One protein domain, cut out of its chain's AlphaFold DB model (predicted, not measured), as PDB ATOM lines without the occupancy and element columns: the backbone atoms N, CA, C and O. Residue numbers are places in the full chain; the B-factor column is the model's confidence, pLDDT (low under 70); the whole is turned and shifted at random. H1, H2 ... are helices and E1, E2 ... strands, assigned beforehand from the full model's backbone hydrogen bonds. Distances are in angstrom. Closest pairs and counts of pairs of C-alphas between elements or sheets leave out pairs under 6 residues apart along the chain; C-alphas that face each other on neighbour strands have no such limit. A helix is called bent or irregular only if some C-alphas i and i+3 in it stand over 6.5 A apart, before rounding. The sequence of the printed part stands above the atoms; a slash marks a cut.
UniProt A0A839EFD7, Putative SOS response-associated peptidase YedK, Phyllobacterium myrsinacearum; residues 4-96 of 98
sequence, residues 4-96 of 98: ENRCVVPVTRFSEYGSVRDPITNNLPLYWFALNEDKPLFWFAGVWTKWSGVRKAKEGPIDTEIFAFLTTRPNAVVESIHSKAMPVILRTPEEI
ATOM      1  N   GLU A   4     224.683 167.176 175.826       94.69
ATOM      2  CA  GLU A   4     224.905 167.117 174.380       94.69
ATOM      3  C   GLU A   4     224.727 168.467 173.669       94.69
ATOM      4  O   GLU A   4     225.262 168.676 172.582       94.69
ATOM      5  N   ASN A   5     223.998 169.397 174.290       96.38
ATOM      6  CA  ASN A   5     223.794 170.748 173.778       96.38
ATOM      7  C   ASN A   5     224.831 171.748 174.297       96.38
ATOM      8  O   ASN A   5     224.732 172.924 173.967       96.38
ATOM      9  N   ARG A   6     225.796 171.347 175.130       96.44
ATOM     10  CA  ARG A   6     226.854 172.258 175.590       96.44
ATOM     11  C   ARG A   6     227.843 172.507 174.459       96.44
ATOM     12  O   ARG A   6     228.168 171.601 173.697       96.44
ATOM     13  N   CYS A   7     228.327 173.734 174.351       96.69
ATOM     14  CA  CYS A   7     229.430 174.080 173.464       96.69
ATOM     15  C   CYS A   7     230.344 175.103 174.136       96.69
ATOM     16  O   CYS A   7     229.979 175.728 175.132       96.69
ATOM     17  N   VAL A   8     231.536 175.288 173.580       97.06
ATOM     18  CA  VAL A   8     232.436 176.374 173.965       97.06
ATOM     19  C   VAL A   8     232.522 177.378 172.828       97.06
ATOM     20  O   VAL A   8     232.709 177.005 171.671       97.06
ATOM     21  N   VAL A   9     232.370 178.660 173.149       98.06
ATOM     22  CA  VAL A   9     232.457 179.739 172.158       98.06
ATOM     23  C   VAL A   9     233.851 180.358 172.255       98.06
ATOM     24  O   VAL A   9     234.136 180.961 173.287       98.06
ATOM     25  N   PRO A  10     234.727 180.211 171.244       97.19
ATOM     26  CA  PRO A  10     236.085 180.752 171.279       97.19
ATOM     27  C   PRO A  10     236.086 182.278 171.135       97.19
ATOM     28  O   PRO A  10     235.470 182.822 170.217       97.19
ATOM     29  N   VAL A  11     236.794 182.977 172.026       97.88
ATOM     30  CA  VAL A  11     236.831 184.447 172.088       97.88
ATOM     31  C   VAL A  11     238.222 184.939 172.505       97.88
ATOM     32  O   VAL A  11     238.897 184.308 173.308       97.88
ATOM     33  N   THR A  12     238.661 186.086 171.980       98.12
ATOM     34  CA  THR A  12     239.898 186.781 172.420       98.12
ATOM     35  C   THR A  12     239.620 188.090 173.156       98.12
ATOM     36  O   THR A  12     240.463 188.595 173.898       98.12
ATOM     37  N   ARG A  13     238.425 188.656 172.960       98.12
ATOM     38  CA  ARG A  13     237.894 189.836 173.650       98.12
ATOM     39  C   ARG A  13     236.385 189.938 173.456       98.12
ATOM     40  O   ARG A  13     235.865 189.487 172.439       98.12
ATOM     41  N   PHE A  14     235.703 190.596 174.381       98.19
ATOM     42  CA  PHE A  14     234.285 190.937 174.260       98.19
ATOM     43  C   PHE A  14     234.059 192.404 174.581       98.19
ATOM     44  O   PHE A  14     234.952 193.064 175.105       98.19
ATOM     45  N   SER A  15     232.885 192.923 174.241       97.81
ATOM     46  CA  SER A  15     232.559 194.323 174.473       97.81
ATOM     47  C   SER A  15     231.226 194.496 175.170       97.81
ATOM     48  O   SER A  15     230.291 193.756 174.875       97.81
ATOM     49  N   GLU A  16     231.131 195.531 175.996       97.88
ATOM     50  CA  GLU A  16     229.871 196.022 176.549       97.88
ATOM     51  C   GLU A  16     229.721 197.514 176.256       97.88
ATOM     52  O   GLU A  16     230.706 198.252 176.140       97.88
ATOM     53  N   TYR A  17     228.475 197.961 176.129       97.12
ATOM     54  CA  TYR A  17     228.183 199.385 176.039       97.12
ATOM     55  C   TYR A  17     228.241 200.016 177.428       97.12
ATOM     56  O   TYR A  17     227.666 199.488 178.380       97.12
ATOM     57  N   GLY A  18     228.893 201.173 177.529       95.19
ATOM     58  CA  GLY A  18     228.772 202.022 178.709       95.19
ATOM     59  C   GLY A  18     227.373 202.623 178.838       95.19
ATOM     60  O   GLY A  18     226.536 202.503 177.945       95.19
ATOM     61  N   SER A  19     227.130 203.317 179.946       94.25
ATOM     62  CA  SER A  19     225.820 203.896 180.272       94.25
ATOM     63  C   SER A  19     225.648 205.364 179.863       94.25
ATOM     64  O   SER A  19     224.519 205.827 179.708       94.25
ATOM     65  N   VAL A  20     226.745 206.102 179.668       94.12
ATOM     66  CA  VAL A  20     226.724 207.537 179.345       94.12
ATOM     67  C   VAL A  20     226.937 207.734 177.851       94.12
ATOM     68  O   VAL A  20     227.929 207.257 177.306       94.12
ATOM     69  N   ARG A  21     226.018 208.439 177.183       96.06
ATOM     70  CA  ARG A  21     226.154 208.764 175.756       96.06
ATOM     71  C   ARG A  21     227.259 209.788 175.536       96.06
ATOM     72  O   ARG A  21     227.376 210.758 176.279       96.06
ATOM     73  N   ASP A  22     228.028 209.576 174.479       94.25
ATOM     74  CA  ASP A  22     228.994 210.540 173.980       94.25
ATOM     75  C   ASP A  22     228.272 211.839 173.555       94.25
ATOM     76  O   ASP A  22     227.279 211.768 172.826       94.25
ATOM     77  N   PRO A  23     228.727 213.024 173.994       94.88
ATOM     78  CA  PRO A  23     228.003 214.279 173.787       94.88
ATOM     79  C   PRO A  23     228.013 214.775 172.334       94.88
ATOM     80  O   PRO A  23     227.196 215.623 171.985       94.88
ATOM     81  N   ILE A  24     228.920 214.274 171.488       95.56
ATOM     82  CA  ILE A  24     229.060 214.703 170.089       95.56
ATOM     83  C   ILE A  24     228.270 213.767 169.173       95.56
ATOM     84  O   ILE A  24     227.494 214.205 168.328       95.56
ATOM     85  N   THR A  25     228.467 212.462 169.337       95.94
ATOM     86  CA  THR A  25     227.889 211.418 168.480       95.94
ATOM     87  C   THR A  25     226.548 210.901 168.989       95.94
ATOM     88  O   THR A  25     225.836 210.223 168.249       95.94
ATOM     89  N   ASN A  26     226.202 211.193 170.246       95.94
ATOM     90  CA  ASN A  26     225.026 210.681 170.948       95.94
ATOM     91  C   ASN A  26     224.970 209.139 171.031       95.94
ATOM     92  O   ASN A  26     223.913 208.562 171.298       95.94
ATOM     93  N   ASN A  27     226.092 208.445 170.823       96.69
ATOM     94  CA  ASN A  27     226.186 206.988 170.901       96.69
ATOM     95  C   ASN A  27     226.650 206.536 172.286       96.69
ATOM     96  O   ASN A  27     227.357 207.261 172.979       96.69
ATOM     97  N   LEU A  28     226.276 205.319 172.692       96.12
ATOM     98  CA  LEU A  28     226.900 204.705 173.863       96.12
ATOM     99  C   LEU A  28     228.325 204.257 173.492       96.12
ATOM    100  O   LEU A  28     228.490 203.596 172.462       96.12
ATOM    101  N   PRO A  29     229.347 204.595 174.294       95.31
ATOM    102  CA  PRO A  29     230.710 204.138 174.067       95.31
ATOM    103  C   PRO A  29     230.793 202.617 174.207       95.31
ATOM    104  O   PRO A  29     230.134 202.022 175.062       95.31
ATOM    105  N   LEU A  30     231.623 201.995 173.371       96.88
ATOM    106  CA  LEU A  30     231.865 200.556 173.377       96.88
ATOM    107  C   LEU A  30     233.195 200.262 174.079       96.88
ATOM    108  O   LEU A  30     234.251 200.678 173.601       96.88
ATOM    109  N   TYR A  31     233.150 199.529 175.188       97.38
ATOM    110  CA  TYR A  31     234.333 199.151 175.960       97.38
ATOM    111  C   TYR A  31     234.704 197.704 175.681       97.38
ATOM    112  O   TYR A  31     233.843 196.831 175.732       97.38
ATOM    113  N   TRP A  32     235.982 197.451 175.405       98.12
ATOM    114  CA  TRP A  32     236.499 196.115 175.112       98.12
ATOM    115  C   TRP A  32     237.245 195.533 176.310       98.12
ATOM    116  O   TRP A  32     238.134 196.172 176.866       98.12
ATOM    117  N   PHE A  33     236.928 194.287 176.638       98.25
ATOM    118  CA  PHE A  33     237.540 193.502 177.700       98.25
ATOM    119  C   PHE A  33     238.301 192.326 177.095       98.25
ATOM    120  O   PHE A  33     237.803 191.638 176.201       98.25
ATOM    121  N   ALA A  34     239.496 192.073 177.613       97.88
ATOM    122  CA  ALA A  34     240.307 190.899 177.323       97.88
ATOM    123  C   ALA A  34     240.862 190.349 178.643       97.88
ATOM    124  O   ALA A  34     240.834 191.045 179.658       97.88
ATOM    125  N   LEU A  35     241.373 189.115 178.637       96.12
ATOM    126  CA  LEU A  35     242.009 188.553 179.833       96.12
ATOM    127  C   LEU A  35     243.261 189.334 180.250       96.12
ATOM    128  O   LEU A  35     243.520 189.487 181.440       96.12
ATOM    129  N   ASN A  36     244.027 189.808 179.268       96.38
ATOM    130  CA  ASN A  36     245.208 190.652 179.425       96.38
ATOM    131  C   ASN A  36     245.537 191.330 178.074       96.38
ATOM    132  O   ASN A  36     244.796 191.182 177.095       96.38
ATOM    133  N   GLU A  37     246.643 192.074 178.015       97.19
ATOM    134  CA  GLU A  37     247.062 192.830 176.824       97.19
ATOM    135  C   GLU A  37     247.377 191.949 175.604       97.19
ATOM    136  O   GLU A  37     247.101 192.365 174.469       97.19
ATOM    137  N   ASP A  38     247.857 190.722 175.839       97.88
ATOM    138  CA  ASP A  38     248.191 189.731 174.806       97.88
ATOM    139  C   ASP A  38     246.948 189.141 174.127       97.88
ATOM    140  O   ASP A  38     247.047 188.564 173.044       97.88
ATOM    141  N   LYS A  39     245.759 189.319 174.724       97.56
ATOM    142  CA  LYS A  39     244.461 188.845 174.201       97.56
ATOM    143  C   LYS A  39     244.472 187.340 173.861       97.56
ATOM    144  O   LYS A  39     244.090 186.971 172.745       97.56
ATOM    145  N   PRO A  40     244.898 186.465 174.795       97.19
ATOM    146  CA  PRO A  40     244.903 185.030 174.565       97.19
ATOM    147  C   PRO A  40     243.480 184.521 174.327       97.19
ATOM    148  O   PRO A  40     242.494 185.150 174.721       97.19
ATOM    149  N   LEU A  41     243.386 183.353 173.695       96.56
ATOM    150  CA  LEU A  41     242.118 182.660 173.521       96.56
ATOM    151  C   LEU A  41     241.548 182.238 174.883       96.56
ATOM    152  O   LEU A  41     242.261 181.704 175.730       96.56
ATOM    153  N   PHE A  42     240.252 182.458 175.059       97.25
ATOM    154  CA  PHE A  42     239.435 181.910 176.134       97.25
ATOM    155  C   PHE A  42     238.056 181.536 175.585       97.25
ATOM    156  O   PHE A  42     237.801 181.672 174.383       97.25
ATOM    157  N   TRP A  43     237.158 181.059 176.449       98.00
ATOM    158  CA  TRP A  43     235.861 180.557 176.007       98.00
ATOM    159  C   TRP A  43     234.700 181.136 176.803       98.00
ATOM    160  O   TRP A  43     234.814 181.371 178.005       98.00
ATOM    161  N   PHE A  44     233.557 181.317 176.144       98.38
ATOM    162  CA  PHE A  44     232.281 181.424 176.848       98.38
ATOM    163  C   PHE A  44     231.609 180.063 176.965       98.38
ATOM    164  O   PHE A  44     231.628 179.273 176.015       98.38
ATOM    165  N   ALA A  45     230.965 179.823 178.107       98.06
ATOM    166  CA  ALA A  45     230.110 178.658 178.298       98.06
ATOM    167  C   ALA A  45     228.865 178.781 177.407       98.06
ATOM    168  O   ALA A  45     228.027 179.663 177.607       98.06
ATOM    169  N   GLY A  46     228.767 177.920 176.398       97.62
ATOM    170  CA  GLY A  46     227.764 177.965 175.344       97.62
ATOM    171  C   GLY A  46     226.708 176.866 175.436       97.62
ATOM    172  O   GLY A  46     226.914 175.809 176.035       97.62
ATOM    173  N   VAL A  47     225.579 177.114 174.778       97.75
ATOM    174  CA  VAL A  47     224.575 176.105 174.434       97.75
ATOM    175  C   VAL A  47     224.269 176.181 172.944       97.75
ATOM    176  O   VAL A  47     224.180 177.274 172.386       97.75
ATOM    177  N   TRP A  48     224.079 175.037 172.299       98.06
ATOM    178  CA  TRP A  48     223.758 174.934 170.882       98.06
ATOM    179  C   TRP A  48     222.578 173.992 170.638       98.06
ATOM    180  O   TRP A  48     222.307 173.072 171.413       98.06
ATOM    181  N   THR A  49     221.859 174.215 169.542       97.81
ATOM    182  CA  THR A  49     220.790 173.323 169.086       97.81
ATOM    183  C   THR A  49     220.582 173.450 167.584       97.81
ATOM    184  O   THR A  49     220.847 174.499 166.994       97.81
ATOM    185  N   LYS A  50     220.022 172.405 166.971       97.62
ATOM    186  CA  LYS A  50     219.353 172.538 165.675       97.62
ATOM    187  C   LYS A  50     218.052 173.310 165.868       97.62
ATOM    188  O   LYS A  50     217.365 173.126 166.876       97.62
ATOM    189  N   TRP A  51     217.737 174.179 164.923       97.19
ATOM    190  CA  TRP A  51     216.544 175.005 164.944       97.19
ATOM    191  C   TRP A  51     215.999 175.190 163.531       97.19
ATOM    192  O   TRP A  51     216.760 175.440 162.595       97.19
ATOM    193  N   SER A  52     214.677 175.105 163.419       97.56
ATOM    194  CA  SER A  52     213.926 175.293 162.181       97.56
ATOM    195  C   SER A  52     212.987 176.479 162.347       97.56
ATOM    196  O   SER A  52     212.161 176.495 163.263       97.56
ATOM    197  N   GLY A  53     213.090 177.480 161.478       96.50
ATOM    198  CA  GLY A  53     212.202 178.637 161.525       96.50
ATOM    199  C   GLY A  53     212.676 179.818 160.689       96.50
ATOM    200  O   GLY A  53     213.636 179.731 159.933       96.50
ATOM    201  N   VAL A  54     211.986 180.953 160.814       97.12
ATOM    202  CA  VAL A  54     212.306 182.174 160.060       97.12
ATOM    203  C   VAL A  54     213.234 183.065 160.882       97.12
ATOM    204  O   VAL A  54     212.796 183.700 161.838       97.12
ATOM    205  N   ARG A  55     214.520 183.140 160.513       93.75
ATOM    206  CA  ARG A  55     215.481 184.046 161.174       93.75
ATOM    207  C   ARG A  55     215.357 185.487 160.671       93.75
ATOM    208  O   ARG A  55     215.467 186.433 161.449       93.75
ATOM    209  N   LYS A  56     215.153 185.663 159.365       94.12
ATOM    210  CA  LYS A  56     214.943 186.959 158.706       94.12
ATOM    211  C   LYS A  56     213.755 186.844 157.762       94.12
ATOM    212  O   LYS A  56     213.681 185.898 156.989       94.12
ATOM    213  N   ALA A  57     212.875 187.846 157.748       93.88
ATOM    214  CA  ALA A  57     211.668 187.822 156.913       93.88
ATOM    215  C   ALA A  57     211.953 187.580 155.417       93.88
ATOM    216  O   ALA A  57     211.204 186.871 154.759       93.88
ATOM    217  N   LYS A  58     213.060 188.125 154.890       95.38
ATOM    218  CA  LYS A  58     213.472 187.940 153.485       95.38
ATOM    219  C   LYS A  58     214.028 186.546 153.165       95.38
ATOM    220  O   LYS A  58     214.121 186.202 151.998       95.38
ATOM    221  N   GLU A  59     214.453 185.799 154.178       93.25
ATOM    222  CA  GLU A  59     215.129 184.504 154.032       93.25
ATOM    223  C   GLU A  59     214.133 183.334 154.072       93.25
ATOM    224  O   GLU A  59     214.419 182.266 153.546       93.25
ATOM    225  N   GLY A  60     212.938 183.552 154.632       95.56
ATOM    226  CA  GLY A  60     211.949 182.493 154.822       95.56
ATOM    227  C   GLY A  60     212.386 181.465 155.877       95.56
ATOM    228  O   GLY A  60     213.291 181.740 156.670       95.56
ATOM    229  N   PRO A  61     211.695 180.314 155.967       97.00
ATOM    230  CA  PRO A  61     212.056 179.244 156.893       97.00
ATOM    231  C   PRO A  61     213.391 178.596 156.512       97.00
ATOM    232  O   PRO A  61     213.599 178.243 155.354       97.00
ATOM    233  N   ILE A  62     214.263 178.406 157.499       97.56
ATOM    234  CA  ILE A  62     215.554 177.729 157.363       97.56
ATOM    235  C   ILE A  62     215.714 176.664 158.444       97.56
ATOM    236  O   ILE A  62     215.208 176.833 159.555       97.56
ATOM    237  N   ASP A  63     216.480 175.623 158.132       97.88
ATOM    238  CA  ASP A  63     217.044 174.691 159.105       97.88
ATOM    239  C   ASP A  63     218.501 175.079 159.359       97.88
ATOM    240  O   ASP A  63     219.292 175.214 158.423       97.88
ATOM    241  N   THR A  64     218.874 175.300 160.617       96.69
ATOM    242  CA  THR A  64     220.231 175.736 160.956       96.69
ATOM    243  C   THR A  64     220.646 175.313 162.361       96.69
ATOM    244  O   THR A  64     219.822 174.939 163.196       96.69
ATOM    245  N   GLU A  65     221.944 175.374 162.629       97.50
ATOM    246  CA  GLU A  65     222.506 175.215 163.965       97.50
ATOM    247  C   GLU A  65     222.695 176.602 164.574       97.50
ATOM    248  O   GLU A  65     223.360 177.472 164.007       97.50
ATOM    249  N   ILE A  66     222.073 176.823 165.728       97.44
ATOM    250  CA  ILE A  66     222.187 178.069 166.483       97.44
ATOM    251  C   ILE A  66     222.905 177.809 167.795       97.44
ATOM    252  O   ILE A  66     222.847 176.712 168.351       97.44
ATOM    253  N   PHE A  67     223.532 178.855 168.319       98.00
ATOM    254  CA  PHE A  67     224.103 178.837 169.652       98.00
ATOM    255  C   PHE A  67     223.794 180.133 170.397       98.00
ATOM    256  O   PHE A  67     223.499 181.171 169.803       98.00
ATOM    257  N   ALA A  68     223.887 180.048 171.714       97.75
ATOM    258  CA  ALA A  68     223.938 181.169 172.633       97.75
ATOM    259  C   ALA A  68     225.009 180.873 173.686       97.75
ATOM    260  O   ALA A  68     225.524 179.759 173.767       97.75
ATOM    261  N   PHE A  69     225.342 181.857 174.511       98.06
ATOM    262  CA  PHE A  69     226.216 181.656 175.660       98.06
ATOM    263  C   PHE A  69     225.548 182.137 176.939       98.06
ATOM    264  O   PHE A  69     224.667 182.999 176.925       98.06
ATOM    265  N   LEU A  70     225.958 181.532 178.045       97.88
ATOM    266  CA  LEU A  70     225.452 181.839 179.367       97.88
ATOM    267  C   LEU A  70     226.023 183.170 179.849       97.88
ATOM    268  O   LEU A  70     227.189 183.502 179.617       97.88
ATOM    269  N   THR A  71     225.196 183.912 180.574       98.31
ATOM    270  CA  THR A  71     225.598 185.122 181.283       98.31
ATOM    271  C   THR A  71     225.442 184.927 182.787       98.31
ATOM    272  O   THR A  71     224.724 184.046 183.258       98.31
ATOM    273  N   THR A  72     226.158 185.740 183.551       98.44
ATOM    274  CA  THR A  72     226.161 185.754 185.013       98.44
ATOM    275  C   THR A  72     226.224 187.198 185.514       98.44
ATOM    276  O   THR A  72     226.281 188.140 184.718       98.44
ATOM    277  N   ARG A  73     226.195 187.395 186.836       98.38
ATOM    278  CA  ARG A  73     226.411 188.717 187.441       98.38
ATOM    279  C   ARG A  73     227.805 189.240 187.071       98.38
ATOM    280  O   ARG A  73     228.752 188.450 187.094       98.38
ATOM    281  N   PRO A  74     227.945 190.532 186.736       98.12
ATOM    282  CA  PRO A  74     229.246 191.094 186.411       98.12
ATOM    283  C   PRO A  74     230.168 191.086 187.634       98.12
ATOM    284  O   PRO A  74     229.722 191.215 188.771       98.12
ATOM    285  N   ASN A  75     231.469 190.931 187.393       97.56
ATOM    286  CA  ASN A  75     232.487 191.214 188.402       97.56
ATOM    287  C   ASN A  75     232.718 192.732 188.511       97.56
ATOM    288  O   ASN A  75     232.261 193.489 187.659       97.56
ATOM    289  N   ALA A  76     233.487 193.175 189.508       98.00
ATOM    290  CA  ALA A  76     233.726 194.601 189.753       98.00
ATOM    291  C   ALA A  76     234.305 195.364 188.539       98.00
ATOM    292  O   ALA A  76     234.044 196.552 188.373       98.00
ATOM    293  N   VAL A  77     235.070 194.686 187.672       97.12
ATOM    294  CA  VAL A  77     235.643 195.294 186.462       97.12
ATOM    295  C   VAL A  77     234.544 195.589 185.444       97.12
ATOM    296  O   VAL A  77     234.412 196.726 184.999       97.12
ATOM    297  N   VAL A  78     233.734 194.587 185.093       97.81
ATOM    298  CA  VAL A  78     232.662 194.753 184.102       97.81
ATOM    299  C   VAL A  78     231.527 195.604 184.664       97.81
ATOM    300  O   VAL A  78     231.004 196.446 183.947       97.81
ATOM    301  N   GLU A  79     231.185 195.448 185.944       97.69
ATOM    302  CA  GLU A  79     230.083 196.162 186.599       97.69
ATOM    303  C   GLU A  79     230.265 197.681 186.551       97.69
ATOM    304  O   GLU A  79     229.290 198.407 186.361       97.69
ATOM    305  N   SER A  80     231.515 198.154 186.635       96.75
ATOM    306  CA  SER A  80     231.848 199.578 186.505       96.75
ATOM    307  C   SER A  80     231.433 200.186 185.155       96.75
ATOM    308  O   SER A  80     231.229 201.395 185.059       96.75
ATOM    309  N   ILE A  81     231.272 199.348 184.124       97.06
ATOM    310  CA  ILE A  81     230.884 199.735 182.766       97.06
ATOM    311  C   ILE A  81     229.443 199.312 182.446       97.06
ATOM    312  O   ILE A  81     228.681 200.097 181.880       97.06
ATOM    313  N   HIS A  82     229.067 198.083 182.804       95.69
ATOM    314  CA  HIS A  82     227.787 197.458 182.489       95.69
ATOM    315  C   HIS A  82     227.324 196.541 183.634       95.69
ATOM    316  O   HIS A  82     227.823 195.433 183.832       95.69
ATOM    317  N   SER A  83     226.322 196.995 184.390       95.81
ATOM    318  CA  SER A  83     225.879 196.355 185.638       95.81
ATOM    319  C   SER A  83     224.906 195.186 185.460       95.81
ATOM    320  O   SER A  83     224.589 194.489 186.423       95.81
ATOM    321  N   LYS A  84     224.401 194.944 184.244       96.75
ATOM    322  CA  LYS A  84     223.332 193.958 184.033       96.75
ATOM    323  C   LYS A  84     223.842 192.520 184.057       96.75
ATOM    324  O   LYS A  84     223.188 191.654 184.634       96.75
ATOM    325  N   ALA A  85     224.946 192.255 183.371       97.06
ATOM    326  CA  ALA A  85     225.483 190.913 183.205       97.06
ATOM    327  C   ALA A  85     226.902 190.958 182.632       97.06
ATOM    328  O   ALA A  85     227.298 191.954 182.030       97.06
ATOM    329  N   MET A  86     227.610 189.840 182.766       98.44
ATOM    330  CA  MET A  86     228.786 189.506 181.966       98.44
ATOM    331  C   MET A  86     228.673 188.070 181.430       98.44
ATOM    332  O   MET A  86     227.919 187.270 181.993       98.44
ATOM    333  N   PRO A  87     229.416 187.695 180.380       98.44
ATOM    334  CA  PRO A  87     229.495 186.306 179.935       98.44
ATOM    335  C   PRO A  87     230.110 185.381 180.997       98.44
ATOM    336  O   PRO A  87     230.999 185.789 181.747       98.44
ATOM    337  N   VAL A  88     229.687 184.117 181.035       98.25
ATOM    338  CA  VAL A  88     230.386 183.075 181.806       98.25
ATOM    339  C   VAL A  88     231.665 182.697 181.063       98.25
ATOM    340  O   VAL A  88     231.596 182.150 179.964       98.25
ATOM    341  N   ILE A  89     232.819 182.996 181.661       97.81
ATOM    342  CA  ILE A  89     234.147 182.795 181.067       97.81
ATOM    343  C   ILE A  89     234.774 181.502 181.603       97.81
ATOM    344  O   ILE A  89     234.893 181.339 182.814       97.81
ATOM    345  N   LEU A  90     235.220 180.634 180.694       97.19
ATOM    346  CA  LEU A  90     236.001 179.423 180.959       97.19
ATOM    347  C   LEU A  90     237.446 179.657 180.488       97.19
ATOM    348  O   LEU A  90     237.668 180.214 179.407       97.19
ATOM    349  N   ARG A  91     238.429 179.274 181.304       94.44
ATOM    350  CA  ARG A  91     239.861 179.570 181.097       94.44
ATOM    351  C   ARG A  91     240.759 178.344 181.181       94.44
ATOM    352  O   ARG A  91     241.884 178.400 180.694       94.44
ATOM    353  N   THR A  92     240.293 177.273 181.806       93.75
ATOM    354  CA  THR A  92     241.069 176.053 182.038       93.75
ATOM    355  C   THR A  92     240.438 174.857 181.325       93.75
ATOM    356  O   THR A  92     239.223 174.853 181.108       93.75
ATOM    357  N   PRO A  93     241.226 173.836 180.951       91.44
ATOM    358  CA  PRO A  93     240.686 172.593 180.408       91.44
ATOM    359  C   PRO A  93     239.660 171.936 181.339       91.44
ATOM    360  O   PRO A  93     238.624 171.469 180.878       91.44
ATOM    361  N   GLU A  94     239.897 171.976 182.651       93.19
ATOM    362  CA  GLU A  94     239.002 171.403 183.657       93.19
ATOM    363  C   GLU A  94     237.648 172.120 183.705       93.19
ATOM    364  O   GLU A  94     236.637 171.491 183.980       93.19
ATOM    365  N   GLU A  95     237.590 173.422 183.411       92.56
ATOM    366  CA  GLU A  95     236.323 174.158 183.285       92.56
ATOM    367  C   GLU A  95     235.556 173.807 181.995       92.56
ATOM    368  O   GLU A  95     234.347 174.036 181.925       92.56
ATOM    369  N   ILE A  96     236.243 173.283 180.972       88.69
ATOM    370  CA  ILE A  96     235.664 172.932 179.667       88.69
ATOM    371  C   ILE A  96     235.130 171.490 179.658       88.69
ATOM    372  O   ILE A  96     234.081 171.241 179.064       88.69
TER     373      ILE A  96
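Overview. This is residues 4 to 96 of the 98 residues of the protein "Putative SOS response-associated peptidase YedK" of Phyllobacterium myrsinacearum (UniProt A0A839EFD7). Picture an open arch with two legs: the hairpin of E2 and E3 with its long loop, residues 18 to 29, makes one leg, and the bent far half of the long hairpin of E4 and E5 makes the other. E1 pairs along the first part of E4 and then turns into E2, joining the two hairpins, while H1 and H2 are single short turns in the last part. The printed part has 93 residues, with five named strands followed by two named helices; under half of the residues, 44, are in named elements, and the class is mostly strand. One sheet runs E1, E4, E5 and the other E2, E3, both antiparallel. The whole is loose, with a radius of gyration of the C-alphas of 16.6 A and spans of 42 by 40 by 24 A.

Arrangement. Start at E1, residues 6 to 11, an edge strand antiparallel to the inner strand E4, residues 42 to 54; look for N 9 and O 44 at 3.0 A. E1 runs on into E2, residues 14 to 17, across a tight link of 2 residues at 81 degrees. E2 and E3, residues 30 to 33, form an antiparallel hairpin, with N 16 and O 31 3.0 A apart. E4 and the edge strand E5, residues 61 to 69, form the second hairpin, with N 51 and O 64 2.8 A apart; E4 bends by 73 degrees at residue 51 and E5 by 64 degrees at residue 64. The sheet of E1, E4 and E5 is strongly twisted. H1, residues 76 to 79, is not on that sheet, and is only just apart from E3, at 8.1 A. On the way back, residues 86 to 87 pair antiparallel with 71 to 72, and 89 to 90 with 43 to 44 of E4. H2, residues 93 to 96, only grazes the sheet, with residues 95 to 96; the C-alphas of Val 8 and Ile 96, the closest of E1 and H2, are 7.4 A apart. Both helices are too short for an O i to N i+4 pair; the single O i to N i+3 pair is within hydrogen-bond range in H2 and not in H1.

Along the chain. Find C-alpha 6 at (226.854, 172.258, 175.590); from there E1 runs 16.1 A to Val 11. E2 covers 10.6 A from Phe 14 to Tyr 17, and E3 10.0 A from Leu 30 to Phe 33. E4, the longest strand, goes 31.5 A from Phe 42 to C-alpha 54 at (212.306, 182.174, 160.060). E5 returns 23.6 A from Pro 61 to Phe 69. H1, Ala 76 to Glu 79, and H2, Pro 93 to Ile 96, each measure 5.1 A; H2 ends at C-alpha 96, (235.664, 172.932, 179.667).

Size, cuts and confidence. The two C-alphas farthest apart are those of Glu 4 and Ile 24, 48.0 A. The printed part has no cut. The links E2 to E3, 12 residues, and H1 to H2, 13 residues, are long. The mean pLDDT of the printed part is 96.7, and no printed residue is under 70.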